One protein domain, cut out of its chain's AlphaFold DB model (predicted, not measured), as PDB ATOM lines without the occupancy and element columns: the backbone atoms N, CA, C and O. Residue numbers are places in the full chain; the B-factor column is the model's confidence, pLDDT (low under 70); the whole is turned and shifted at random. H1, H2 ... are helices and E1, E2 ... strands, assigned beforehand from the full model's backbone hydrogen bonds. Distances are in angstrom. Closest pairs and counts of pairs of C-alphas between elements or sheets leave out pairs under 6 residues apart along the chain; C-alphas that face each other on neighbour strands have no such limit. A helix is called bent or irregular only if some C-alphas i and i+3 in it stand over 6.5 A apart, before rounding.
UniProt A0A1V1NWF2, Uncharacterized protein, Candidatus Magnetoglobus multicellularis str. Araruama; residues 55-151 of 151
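This is residues 55 to 151 of the 151 residues of an uncharacterized protein of Candidatus Magnetoglobus multicellularis str. Araruama (UniProt A0A1V1NWF2). One antiparallel sheet of eight strands, twisted and curled into an open arch, makes up the body: E1, E2 and E3 form one wing, E7, E6 and E5 the other, and the long bent strand E4 and its partner E8 join them in the middle. Two short helices add to it: H1 only grazes the wing of E1, E2 and E3, coming closest to E2, and H2 follows directly on E4 and sits by the start of E8. The printed part has 97 residues with two named helices and eight named strands, in the order H1 E1 E2 E3 E4 H2 E5 E6 E7 E8; the class is mixed, helices and strands. Across the sheet the order is E1, E2, E3, E4, E8, E7, E6, E5, in two meanders, E1 to E4 and E5 to E8, each strand the antiparallel neighbour of the one before. The whole is only just loose, close to compact, with a radius of gyration of the C-alphas of 15.2 A and spans of 39 by 27 by 25 A.

E4, residues 94 to 107, bends by 85 degrees at residue 104. It is antiparallel to E8, residues 144 to 150, with N 100 and O 148 2.8 A apart and, beyond the bend, N 106 and O 145 3.1 A apart. E3, residues 86 to 91, forms a hairpin with E4, with N 87 and O 99 at 2.9 A. E2, residues 77 to 82, forms hairpins with E3, N 79 and O 90 at 2.9 A, and with the edge strand E1, residues 68 to 73, N 70 and O 80 at 2.9 A. E7, residues 136 to 141, forms a hairpin with E8, N 137 and O 149 at 2.8 A. E6, residues 129 to 132, forms hairpins with E7, N 131 and O 138 at 2.8 A, and with the edge strand E5, residues 120 to 123, N 122 and O 130 at 2.9 A. E1 and E5 are apart. H1, residues 58 to 64, only grazes the sheet with residues 60 to 64; its closest C-alpha pair with E2 is Leu 64 and Cys 81, 6.6 A. H2, residues 108 to 114, is on the sheet at a height of 8.2 A, over none of the strands, but only just, as 2 of its C-alphas fall on E8; their closest C-alphas are those of Lys 108 and Lys 144, 5.1 A. In H1 every O i to N i+4 pair is within hydrogen-bond range; in H2 1 of 3 is, and 1 of 4 O i to N i+3 pairs.

H1 begins at C-alpha 58, (143.082, 115.941, 186.646). E4 measures 32.2 A from C-alpha 94 to C-alpha 107, the latter at (160.126, 104.327, 214.118). E8 is 18.0 A long and ends at C-alpha 150, (158.862, 108.244, 195.377). E1 is 16.9 A, E7 16.7 A, E3 16.6 A and E2 16.5 A long.

The two C-alphas farthest apart, those of Ala 75 and Glu 110, are 42.9 A apart. The printed part has no cut, and its links between named elements are tight. The mean pLDDT of the printed part is 93.2, and no printed residue is under 70.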
ATOM      1  N   GLU A  55     151.579 109.944 184.911       92.50
ATOM      2  CA  GLU A  55     150.793 110.875 184.103       92.50
ATOM      3  C   GLU A  55     150.187 112.022 184.929       92.50
ATOM      4  O   GLU A  55     149.642 111.825 186.022       92.50
ATOM      5  N   TYR A  56     150.232 113.231 184.366       90.00
ATOM      6  CA  TYR A  56     149.590 114.409 184.934       90.00
ATOM      7  C   TYR A  56     148.059 114.318 184.814       90.00
ATOM      8  O   TYR A  56     147.429 114.794 183.870       90.00
ATOM      9  N   THR A  57     147.430 113.671 185.793       91.44
ATOM     10  CA  THR A  57     145.969 113.507 185.832       91.44
ATOM     11  C   THR A  57     145.250 114.762 186.339       91.44
ATOM     12  O   THR A  57     145.809 115.571 187.077       91.44
ATOM     13  N   LYS A  58     143.938 114.876 186.072       91.69
ATOM     14  CA  LYS A  58     143.082 115.941 186.646       91.69
ATOM     15  C   LYS A  58     143.143 116.014 188.178       91.69
ATOM     16  O   LYS A  58     143.043 117.095 188.752       91.69
ATOM     17  N   LYS A  59     143.291 114.866 188.852       91.50
ATOM     18  CA  LYS A  59     143.412 114.808 190.316       91.50
ATOM     19  C   LYS A  59     144.746 115.393 190.780       91.50
ATOM     20  O   LYS A  59     144.758 116.135 191.757       91.50
ATOM     21  N   ALA A  60     145.832 115.063 190.084       92.50
ATOM     22  CA  ALA A  60     147.141 115.630 190.368       92.50
ATOM     23  C   ALA A  60     147.148 117.142 190.110       92.50
ATOM     24  O   ALA A  60     147.557 117.885 190.992       92.50
ATOM     25  N   HIS A  61     146.569 117.594 188.992       92.44
ATOM     26  CA  HIS A  61     146.419 119.016 188.677       92.44
ATOM     27  C   HIS A  61     145.787 119.802 189.824       92.44
ATOM     28  O   HIS A  61     146.407 120.709 190.361       92.44
ATOM     29  N   LYS A  62     144.609 119.367 190.288       93.50
ATOM     30  CA  LYS A  62     143.899 120.017 191.395       93.50
ATOM     31  C   LYS A  62     144.727 120.085 192.684       93.50
ATOM     32  O   LYS A  62     144.526 120.982 193.496       93.50
ATOM     33  N   LYS A  63     145.606 119.106 192.918       92.88
ATOM     34  CA  LYS A  63     146.476 119.080 194.099       92.88
ATOM     35  C   LYS A  63     147.673 120.017 193.931       92.88
ATOM     36  O   LYS A  63     148.017 120.698 194.887       92.88
ATOM     37  N   LEU A  64     148.257 120.076 192.737       94.12
ATOM     38  CA  LEU A  64     149.379 120.959 192.411       94.12
ATOM     39  C   LEU A  64     148.955 122.433 192.341       94.12
ATOM     40  O   LEU A  64     149.698 123.285 192.804       94.12
ATOM     41  N   GLU A  65     147.731 122.742 191.902       94.19
ATOM     42  CA  GLU A  65     147.166 124.106 191.948       94.19
ATOM     43  C   GLU A  65     147.066 124.684 193.373       94.19
ATOM     44  O   GLU A  65     146.965 125.894 193.551       94.19
ATOM     45  N   GLN A  66     147.070 123.827 194.399       94.50
ATOM     46  CA  GLN A  66     147.057 124.235 195.810       94.50
ATOM     47  C   GLN A  66     148.468 124.457 196.376       94.50
ATOM     48  O   GLN A  66     148.600 124.845 197.536       94.50
ATOM     49  N   MET A  67     149.507 124.158 195.596       96.81
ATOM     50  CA  MET A  67     150.911 124.264 195.979       96.81
ATOM     51  C   MET A  67     151.535 125.540 195.420       96.81
ATOM     52  O   MET A  67     151.056 126.130 194.454       96.81
ATOM     53  N   THR A  68     152.664 125.939 195.999       97.25
ATOM     54  CA  THR A  68     153.518 126.967 195.407       97.25
ATOM     55  C   THR A  68     154.407 126.307 194.363       97.25
ATOM     56  O   THR A  68     155.235 125.465 194.718       97.25
ATOM     57  N   CYS A  69     154.246 126.689 193.096       96.12
ATOM     58  CA  CYS A  69     155.019 126.146 191.982       96.12
ATOM     59  C   CYS A  69     155.974 127.189 191.391       96.12
ATOM     60  O   CYS A  69     155.627 128.362 191.248       96.12
ATOM     61  N   GLN A  70     157.178 126.742 191.040       95.88
ATOM     62  CA  GLN A  70     158.161 127.497 190.270       95.88
ATOM     63  C   GLN A  70     158.443 126.753 188.971       95.88
ATOM     64  O   GLN A  70     158.773 125.567 189.001       95.88
ATOM     65  N   THR A  71     158.306 127.453 187.850       95.56
ATOM     66  CA  THR A  71     158.558 126.899 186.521       95.56
ATOM     67  C   THR A  71     159.918 127.369 186.028       95.56
ATOM     68  O   THR A  71     160.203 128.567 186.031       95.56
ATOM     69  N   GLU A  72     160.734 126.429 185.570       92.19
ATOM     70  CA  GLU A  72     161.989 126.699 184.881       92.19
ATOM     71  C   GLU A  72     161.934 126.126 183.467       92.19
ATOM     72  O   GLU A  72     161.503 124.991 183.247       92.19
ATOM     73  N   ASP A  73     162.378 126.928 182.503       87.00
ATOM     74  CA  ASP A  73     162.482 126.511 181.111       87.00
ATOM     75  C   ASP A  73     163.934 126.126 180.815       87.00
ATOM     76  O   ASP A  73     164.811 126.982 180.667       87.00
ATOM     77  N   LEU A  74     164.200 124.818 180.831       82.88
ATOM     78  CA  LEU A  74     165.507 124.241 180.520       82.88
ATOM     79  C   LEU A  74     165.481 123.673 179.090       82.88
ATOM     80  O   LEU A  74     165.073 124.340 178.148       82.88
ATOM     81  N   ALA A  75     165.904 122.420 178.901       83.69
ATOM     82  CA  ALA A  75     165.660 121.690 177.653       83.69
ATOM     83  C   ALA A  75     164.185 121.254 177.501       83.69
ATOM     84  O   ALA A  75     163.758 120.846 176.424       83.69
ATOM     85  N   TYR A  76     163.433 121.301 178.600       83.25
ATOM     86  CA  TYR A  76     162.008 121.026 178.720       83.25
ATOM     87  C   TYR A  76     161.464 121.828 179.907       83.25
ATOM     88  O   TYR A  76     162.227 122.209 180.799       83.25
ATOM     89  N   THR A  77     160.149 122.048 179.936       89.31
ATOM     90  CA  THR A  77     159.477 122.711 181.057       89.31
ATOM     91  C   THR A  77     159.568 121.845 182.310       89.31
ATOM     92  O   THR A  77     159.097 120.701 182.324       89.31
ATOM     93  N   VAL A  78     160.179 122.400 183.353       94.81
ATOM     94  CA  VAL A  78     160.284 121.802 184.682       94.81
ATOM     95  C   VAL A  78     159.445 122.618 185.643       94.81
ATOM     96  O   VAL A  78     159.586 123.836 185.694       94.81
ATOM     97  N   GLU A  79     158.608 121.964 186.440       95.94
ATOM     98  CA  GLU A  79     157.901 122.621 187.538       95.94
ATOM     99  C   GLU A  79     158.277 121.982 188.870       95.94
ATOM    100  O   GLU A  79     158.179 120.766 189.062       95.94
ATOM    101  N   PHE A  80     158.689 122.830 189.805       96.81
ATOM    102  CA  PHE A  80     158.926 122.478 191.195       96.81
ATOM    103  C   PHE A  80     157.755 122.990 192.024       96.81
ATOM    104  O   PHE A  80     157.658 124.186 192.295       96.81
ATOM    105  N   CYS A  81     156.866 122.090 192.432       97.44
ATOM    106  CA  CYS A  81     155.717 122.414 193.270       97.44
ATOM    107  C   CYS A  81     155.969 121.976 194.710       97.44
ATOM    108  O   CYS A  81     156.498 120.893 194.956       97.44
ATOM    109  N   SER A  82     155.586 122.801 195.681       97.38
ATOM    110  CA  SER A  82     155.748 122.468 197.095       97.38
ATOM    111  C   SER A  82     154.626 122.999 197.981       97.38
ATOM    112  O   SER A  82     154.084 124.084 197.753       97.38
ATOM    113  N   ASP A  83     154.294 122.221 199.008       95.81
ATOM    114  CA  ASP A  83     153.562 122.665 200.192       95.81
ATOM    115  C   ASP A  83     154.408 122.418 201.458       95.81
ATOM    116  O   ASP A  83     155.626 122.245 201.373       95.81
ATOM    117  N   ALA A  84     153.788 122.462 202.640       94.12
ATOM    118  CA  ALA A  84     154.488 122.317 203.916       94.12
ATOM    119  C   ALA A  84     155.255 120.990 204.043       94.12
ATOM    120  O   ALA A  84     156.365 120.974 204.574       94.12
ATOM    121  N   ASP A  85     154.681 119.902 203.525       95.50
ATOM    122  CA  ASP A  85     155.186 118.547 203.752       95.50
ATOM    123  C   ASP A  85     155.555 117.828 202.450       95.50
ATOM    124  O   ASP A  85     156.193 116.778 202.483       95.50
ATOM    125  N   THR A  86     155.170 118.363 201.293       97.06
ATOM    126  CA  THR A  86     155.315 117.694 199.999       97.06
ATOM    127  C   THR A  86     156.107 118.553 199.030       97.06
ATOM    128  O   THR A  86     155.850 119.748 198.888       97.06
ATOM    129  N   LYS A  87     157.025 117.927 198.293       97.69
ATOM    130  CA  LYS A  87     157.677 118.521 197.122       97.69
ATOM    131  C   LYS A  87     157.461 117.626 195.918       97.69
ATOM    132  O   LYS A  87     157.535 116.406 196.034       97.69
ATOM    133  N   VAL A  88     157.195 118.222 194.770       97.81
ATOM    134  CA  VAL A  88     156.880 117.514 193.535       97.81
ATOM    135  C   VAL A  88     157.709 118.093 192.401       97.81
ATOM    136  O   VAL A  88     157.785 119.311 192.243       97.81
ATOM    137  N   LEU A  89     158.306 117.203 191.614       96.94
ATOM    138  CA  LEU A  89     158.965 117.526 190.357       96.94
ATOM    139  C   LEU A  89     158.079 117.078 189.196       96.94
ATOM    140  O   LEU A  89     157.794 115.884 189.053       96.94
ATOM    141  N   VAL A  90     157.691 118.028 188.352       96.12
ATOM    142  CA  VAL A  90     156.943 117.782 187.119       96.12
ATOM    143  C   VAL A  90     157.840 118.096 185.928       96.12
ATOM    144  O   VAL A  90     158.438 119.167 185.865       96.12
ATOM    145  N   LEU A  91     157.936 117.163 184.982       94.19
ATOM    146  CA  LEU A  91     158.613 117.345 183.702       94.19
ATOM    147  C   LEU A  91     157.576 117.275 182.579       94.19
ATOM    148  O   LEU A  91     157.027 116.208 182.288       94.19
ATOM    149  N   GLY A  92     157.280 118.415 181.953       88.88
ATOM    150  CA  GLY A  92     156.219 118.531 180.953       88.88
ATOM    151  C   GLY A  92     154.870 118.043 181.494       88.88
ATOM    152  O   GLY A  92     154.283 118.658 182.374       88.88
ATOM    153  N   THR A  93     154.373 116.916 180.980       89.00
ATOM    154  CA  THR A  93     153.085 116.319 181.386       89.00
ATOM    155  C   THR A  93     153.241 115.107 182.310       89.00
ATOM    156  O   THR A  93     152.336 114.267 182.389       89.00
ATOM    157  N   ARG A  94     154.394 114.957 182.974       94.56
ATOM    158  CA  ARG A  94     154.696 113.806 183.829       94.56
ATOM    159  C   ARG A  94     155.224 114.243 185.190       94.56
ATOM    160  O   ARG A  94     156.119 115.069 185.290       94.56
ATOM    161  N   ILE A  95     154.673 113.656 186.241       96.44
ATOM    162  CA  ILE A  95     155.159 113.786 187.613       96.44
ATOM    163  C   ILE A  95     156.236 112.725 187.801       96.44
ATOM    164  O   ILE A  95     155.938 111.530 187.748       96.44
ATOM    165  N   GLU A  96     157.479 113.162 187.982       95.94
ATOM    166  CA  GLU A  96     158.635 112.266 188.080       95.94
ATOM    167  C   GLU A  96     158.969 111.920 189.524       95.94
ATOM    168  O   GLU A  96     159.219 110.764 189.836       95.94
ATOM    169  N   ILE A  97     158.978 112.915 190.415       97.25
ATOM    170  CA  ILE A  97     159.409 112.724 191.803       97.25
ATOM    171  C   ILE A  97     158.390 113.347 192.737       97.25
ATOM    172  O   ILE A  97     157.928 114.468 192.518       97.25
ATOM    173  N   VAL A  98     158.088 112.630 193.816       97.69
ATOM    174  CA  VAL A  98     157.337 113.160 194.954       97.69
ATOM    175  C   VAL A  98     158.149 112.905 196.213       97.69
ATOM    176  O   VAL A  98     158.412 111.759 196.565       97.69
ATOM    177  N   GLU A  99     158.549 113.960 196.909       97.62
ATOM    178  CA  GLU A  99     159.082 113.873 198.265       97.62
ATOM    179  C   GLU A  99     157.973 114.190 199.266       97.62
ATOM    180  O   GLU A  99     157.240 115.163 199.097       97.62
ATOM    181  N   TYR A 100     157.880 113.395 200.327       96.94
ATOM    182  CA  TYR A 100     156.920 113.591 201.404       96.94
ATOM    183  C   TYR A 100     157.603 113.505 202.771       96.94
ATOM    184  O   TYR A 100     158.214 112.489 203.118       96.94
ATOM    185  N   ILE A 101     157.510 114.588 203.538       96.38
ATOM    186  CA  ILE A 101     157.994 114.720 204.910       96.38
ATOM    187  C   ILE A 101     156.939 114.122 205.845       96.38
ATOM    188  O   ILE A 101     155.759 114.455 205.778       96.38
ATOM    189  N   LEU A 102     157.364 113.221 206.727       93.75
ATOM    190  CA  LEU A 102     156.471 112.532 207.654       93.75
ATOM    191  C   LEU A 102     156.396 113.282 208.983       93.75
ATOM    192  O   LEU A 102     157.383 113.361 209.720       93.75
ATOM    193  N   SER A 103     155.203 113.774 209.312       91.12
ATOM    194  CA  SER A 103     154.898 114.408 210.593       91.12
ATOM    195  C   SER A 103     153.610 113.813 211.186       91.12
ATOM    196  O   SER A 103     152.531 114.035 210.636       91.12
ATOM    197  N   PRO A 104     153.685 113.036 212.286       90.62
ATOM    198  CA  PRO A 104     154.893 112.666 213.025       90.62
ATOM    199  C   PRO A 104     155.763 111.626 212.283       90.62
ATOM    200  O   PRO A 104     155.255 110.854 211.468       90.62
ATOM    201  N   PRO A 105     157.072 111.548 212.590       93.56
ATOM    202  CA  PRO A 105     157.963 110.549 212.007       93.56
ATOM    203  C   PRO A 105     157.701 109.143 212.573       93.56
ATOM    204  O   PRO A 105     157.300 108.988 213.729       93.56
ATOM    205  N   TYR A 106     158.002 108.100 211.793       92.00
ATOM    206  CA  TYR A 106     157.810 106.700 212.207       92.00
ATOM    207  C   TYR A 106     159.078 106.086 212.794       92.00
ATOM    208  O   TYR A 106     160.186 106.441 212.406       92.00
ATOM    209  N   LEU A 107     158.959 105.087 213.668       93.00
ATOM    210  CA  LEU A 107     160.126 104.327 214.118       93.00
ATOM    211  C   LEU A 107     160.620 103.381 213.017       93.00
ATOM    212  O   LEU A 107     159.883 102.521 212.525       93.00
ATOM    213  N   LYS A 108     161.911 103.481 212.673       90.31
ATOM    214  CA  LYS A 108     162.546 102.630 211.653       90.31
ATOM    215  C   LYS A 108     162.369 101.145 211.966       90.31
ATOM    216  O   LYS A 108     162.113 100.348 211.069       90.31
ATOM    217  N   THR A 109     162.505 100.779 213.237       88.56
ATOM    218  CA  THR A 109     162.403  99.397 213.725       88.56
ATOM    219  C   THR A 109     160.999  98.816 213.592       88.56
ATOM    220  O   THR A 109     160.857  97.602 213.498       88.56
ATOM    221  N   GLU A 110     159.959  99.642 213.561       86.25
ATOM    222  CA  GLU A 110     158.571  99.184 213.450       86.25
ATOM    223  C   GLU A 110     158.135  99.010 212.001       86.25
ATOM    224  O   GLU A 110     157.387  98.077 211.685       86.25
ATOM    225  N   VAL A 111     158.632  99.895 211.139       86.81
ATOM    226  CA  VAL A 111     158.253  99.982 209.733       86.81
ATOM    227  C   VAL A 111     159.185  99.139 208.864       86.81
ATOM    228  O   VAL A 111     158.725  98.196 208.225       86.81
ATOM    229  N   LEU A 112     160.502  99.381 208.900       86.06
ATOM    230  CA  LEU A 112     161.437  98.709 207.989       86.06
ATOM    231  C   LEU A 112     161.630  97.217 208.288       86.06
ATOM    232  O   LEU A 112     162.027  96.479 207.394       86.06
ATOM    233  N   LYS A 113     161.300  96.729 209.494       84.12
ATOM    234  CA  LYS A 113     161.340  95.281 209.794       84.12
ATOM    235  C   LYS A 113     160.366  94.456 208.946       84.12
ATOM    236  O   LYS A 113     160.521  93.244 208.856       84.12
ATOM    237  N   LYS A 114     159.324  95.098 208.404       81.38
ATOM    238  CA  LYS A 114     158.289  94.454 207.583       81.38
ATOM    239  C   LYS A 114     158.669  94.414 206.103       81.38
ATOM    240  O   LYS A 114     157.930  93.840 205.310       81.38
ATOM    241  N   TYR A 115     159.788  95.031 205.737       79.81
ATOM    242  CA  TYR A 115     160.199  95.198 204.356       79.81
ATOM    243  C   TYR A 115     161.379  94.305 204.006       79.81
ATOM    244  O   TYR A 115     162.121  93.830 204.869       79.81
ATOM    245  N   ALA A 116     161.529  94.068 202.705       82.38
ATOM    246  CA  ALA A 116     162.713  93.417 202.175       82.38
ATOM    247  C   ALA A 116     163.970  94.240 202.502       82.38
ATOM    248  O   ALA A 116     163.900  95.407 202.886       82.38
ATOM    249  N   LYS A 117     165.145  93.632 202.341       90.25
ATOM    250  CA  LYS A 117     166.408  94.363 202.457       90.25
ATOM    251  C   LYS A 117     166.452  95.471 201.384       90.25
ATOM    252  O   LYS A 117     166.095  95.172 200.247       90.25
ATOM    253  N   PRO A 118     166.895  96.698 201.714       93.44
ATOM    254  CA  PRO A 118     167.073  97.751 200.717       93.44
ATOM    255  C   PRO A 118     168.141  97.358 199.691       93.44
ATOM    256  O   PRO A 118     169.124  96.691 200.034       93.44
ATOM    257  N   ASP A 119     167.978  97.843 198.465       94.38
ATOM    258  CA  ASP A 119     168.938  97.662 197.373       94.38
ATOM    259  C   ASP A 119     170.237  98.417 197.666       94.38
ATOM    260  O   ASP A 119     171.342  97.936 197.405       94.38
ATOM    261  N   ARG A 120     170.109  99.600 198.280       95.75
ATOM    262  CA  ARG A 120     171.239 100.441 198.674       95.75
ATOM    263  C   ARG A 120     170.947 101.187 199.968       95.75
ATOM    264  O   ARG A 120     169.817 101.573 200.244       95.75
ATOM    265  N   ILE A 121     171.994 101.434 200.752       96.56
ATOM    266  CA  ILE A 121     171.945 102.354 201.893       96.56
ATOM    267  C   ILE A 121     172.978 103.449 201.651       96.56
ATOM    268  O   ILE A 121     174.162 103.159 201.471       96.56
ATOM    269  N   ILE A 122     172.528 104.699 201.642       97.00
ATOM    270  CA  ILE A 122     173.367 105.887 201.483       97.00
ATOM    271  C   ILE A 122     173.448 106.577 202.842       97.00
ATOM    272  O   ILE A 122     172.434 106.756 203.512       97.00
ATOM    273  N   LYS A 123     174.656 106.936 203.277       96.31
ATOM    274  CA  LYS A 123     174.877 107.639 204.545       96.31
ATOM    275  C   LYS A 123     175.341 109.058 204.253       96.31
ATOM    276  O   LYS A 123     176.355 109.239 203.583       96.31
ATOM    277  N   SER A 124     174.599 110.035 204.755       93.94
ATOM    278  CA  SER A 124     174.977 111.442 204.721       93.94
ATOM    279  C   SER A 124     175.948 111.769 205.856       93.94
ATOM    280  O   SER A 124     175.904 111.162 206.929       93.94
ATOM    281  N   ILE A 125     176.776 112.795 205.647       92.50
ATOM    282  CA  ILE A 125     177.617 113.403 206.690       92.50
ATOM    283  C   ILE A 125     176.795 114.005 207.839       92.50
ATOM    284  O   ILE A 125     177.297 114.121 208.951       92.50
ATOM    285  N   SER A 126     175.525 114.345 207.593       90.69
ATOM    286  CA  SER A 126     174.605 114.878 208.605       90.69
ATOM    287  C   SER A 126     174.059 113.816 209.567       90.69
ATOM    288  O   SER A 126     173.288 114.147 210.460       90.69
ATOM    289  N   GLY A 127     174.408 112.539 209.378       90.81
ATOM    290  CA  GLY A 127     173.874 111.420 210.160       90.81
ATOM    291  C   GLY A 127     172.591 110.809 209.589       90.81
ATOM    292  O   GLY A 127     172.235 109.691 209.968       90.81
ATOM    293  N   VAL A 128     171.953 111.471 208.618       96.19
ATOM    294  CA  VAL A 128     170.807 110.920 207.880       96.19
ATOM    295  C   VAL A 128     171.244 109.705 207.060       96.19
ATOM    296  O   VAL A 128     172.277 109.719 206.384       96.19
ATOM    297  N   GLN A 129     170.448 108.639 207.105       97.00
ATOM    298  CA  GLN A 129     170.634 107.443 206.286       97.00
ATOM    299  C   GLN A 129     169.437 107.239 205.368       97.00
ATOM    300  O   GLN A 129     168.316 107.104 205.855       97.00
ATOM    301  N   THR A 130     169.693 107.117 204.074       97.06
ATOM    302  CA  THR A 130     168.682 106.860 203.047       97.06
ATOM    303  C   THR A 130     168.697 105.386 202.664       97.06
ATOM    304  O   THR A 130     169.720 104.855 202.225       97.06
ATOM    305  N   TYR A 131     167.560 104.716 202.829       95.62
ATOM    306  CA  TYR A 131     167.331 103.318 202.467       95.62
ATOM    307  C   TYR A 131     166.612 103.303 201.119       95.62
ATOM    308  O   TYR A 131     165.466 103.736 201.036       95.62
ATOM    309  N   VAL A 132     167.291 102.846 200.072       95.25
ATOM    310  CA  VAL A 132     166.784 102.853 198.695       95.25
ATOM    311  C   VAL A 132     166.193 101.488 198.362       95.25
ATOM    312  O   VAL A 132     166.842 100.461 198.570       95.25
ATOM    313  N   TYR A 133     164.976 101.510 197.837       93.38
ATOM    314  CA  TYR A 133     164.233 100.380 197.291       93.38
ATOM    315  C   TYR A 133     163.874 100.682 195.834       93.38
ATOM    316  O   TYR A 133     163.932 101.835 195.412       93.38
ATOM    317  N   GLU A 134     163.420  99.669 195.100       89.69
ATOM    318  CA  GLU A 134     163.070  99.754 193.675       89.69
ATOM    319  C   GLU A 134     162.270 101.007 193.263       89.69
ATOM    320  O   GLU A 134     162.574 101.588 192.229       89.69
ATOM    321  N   LYS A 135     161.279 101.438 194.061       90.31
ATOM    322  CA  LYS A 135     160.368 102.555 193.715       90.31
ATOM    323  C   LYS A 135     160.334 103.711 194.712       90.31
ATOM    324  O   LYS A 135     159.631 104.695 194.501       90.31
ATOM    325  N   ILE A 136     161.018 103.571 195.847       94.06
ATOM    326  CA  ILE A 136     161.104 104.654 196.831       94.06
ATOM    327  C   ILE A 136     162.462 104.667 197.516       94.06
ATOM    328  O   ILE A 136     163.143 103.649 197.632       94.06
ATOM    329  N   ALA A 137     162.795 105.812 198.090       95.44
ATOM    330  CA  ALA A 137     163.851 105.958 199.070       95.44
ATOM    331  C   ALA A 137     163.273 106.488 200.386       95.44
ATOM    332  O   ALA A 137     162.364 107.316 200.401       95.44
ATOM    333  N   VAL A 138     163.791 105.991 201.505       96.06
ATOM    334  CA  VAL A 138     163.320 106.334 202.847       96.06
ATOM    335  C   VAL A 138     164.471 106.929 203.641       96.06
ATOM    336  O   VAL A 138     165.443 106.228 203.935       96.06
ATOM    337  N   ASP A 139     164.355 108.197 204.017       96.75
ATOM    338  CA  ASP A 139     165.330 108.846 204.885       96.75
ATOM    339  C   ASP A 139     165.028 108.526 206.339       96.75
ATOM    340  O   ASP A 139     163.884 108.576 206.803       96.75
ATOM    341  N   THR A 140     166.091 108.214 207.068       96.62
ATOM    342  CA  THR A 140     166.041 107.998 208.502       96.62
ATOM    343  C   THR A 140     167.023 108.899 209.218       96.62
ATOM    344  O   THR A 140     168.181 109.015 208.817       96.62
ATOM    345  N   ASP A 141     166.561 109.484 210.312       96.12
ATOM    346  CA  ASP A 141     167.338 110.322 211.204       96.12
ATOM    347  C   ASP A 141     167.130 109.852 212.649       96.12
ATOM    348  O   ASP A 141     165.999 109.617 213.079       96.12
ATOM    349  N   HIS A 142     168.221 109.616 213.382       93.12
ATOM    350  CA  HIS A 142     168.200 109.093 214.757       93.12
ATOM    351  C   HIS A 142     167.249 107.890 214.972       93.12
ATOM    352  O   HIS A 142     166.560 107.774 215.986       93.12
ATOM    353  N   GLY A 143     167.191 106.973 213.998       92.31
ATOM    354  CA  GLY A 143     166.348 105.770 214.065       92.31
ATOM    355  C   GLY A 143     164.865 105.993 213.744       92.31
ATOM    356  O   GLY A 143     164.074 105.052 213.866       92.31
ATOM    357  N   LYS A 144     164.486 107.189 213.293       96.00
ATOM    358  CA  LYS A 144     163.136 107.532 212.845       96.00
ATOM    359  C   LYS A 144     163.116 107.772 211.344       96.00
ATOM    360  O   LYS A 144     164.049 108.351 210.815       96.00
ATOM    361  N   ILE A 145     162.068 107.333 210.663       95.31
ATOM    362  CA  ILE A 145     161.797 107.650 209.266       95.31
ATOM    363  C   ILE A 145     161.179 109.043 209.209       95.31
ATOM    364  O   ILE A 145     160.122 109.265 209.803       95.31
ATOM    365  N   THR A 146     161.829 109.953 208.495       96.62
ATOM    366  CA  THR A 146     161.450 111.372 208.439       96.62
ATOM    367  C   THR A 146     160.956 111.805 207.067       96.62
ATOM    368  O   THR A 146     160.177 112.750 206.982       96.62
ATOM    369  N   LYS A 147     161.368 111.122 205.995       96.81
ATOM    370  CA  LYS A 147     160.970 111.458 204.627       96.81
ATOM    371  C   LYS A 147     160.887 110.208 203.761       96.81
ATOM    372  O   LYS A 147     161.664 109.268 203.939       96.81
ATOM    373  N   VAL A 148     159.969 110.230 202.807       96.75
ATOM    374  CA  VAL A 148     159.865 109.246 201.729       96.75
ATOM    375  C   VAL A 148     159.957 109.972 200.396       96.75
ATOM    376  O   VAL A 148     159.276 110.970 200.188       96.75
ATOM    377  N   LEU A 149     160.801 109.475 199.501       96.94
ATOM    378  CA  LEU A 149     160.926 109.936 198.124       96.94
ATOM    379  C   LEU A 149     160.411 108.828 197.213       96.94
ATOM    380  O   LEU A 149     160.902 107.706 197.286       96.94
ATOM    381  N   PHE A 150     159.437 109.140 196.374       96.19
ATOM    382  CA  PHE A 150     158.862 108.244 195.377       96.19
ATOM    383  C   PHE A 150     159.406 108.622 193.990       96.19
ATOM    384  O   PHE A 150     159.546 109.820 193.718       96.19
ATOM    385  N   TYR A 151     159.706 107.628 193.146       92.50
ATOM    386  CA  TYR A 151     160.226 107.801 191.780       92.50
ATOM    387  C   TYR A 151     159.857 106.629 190.856       92.50
ATOM    388  O   TYR A 151     159.502 105.545 191.378       92.50
TER     389      TYR A 151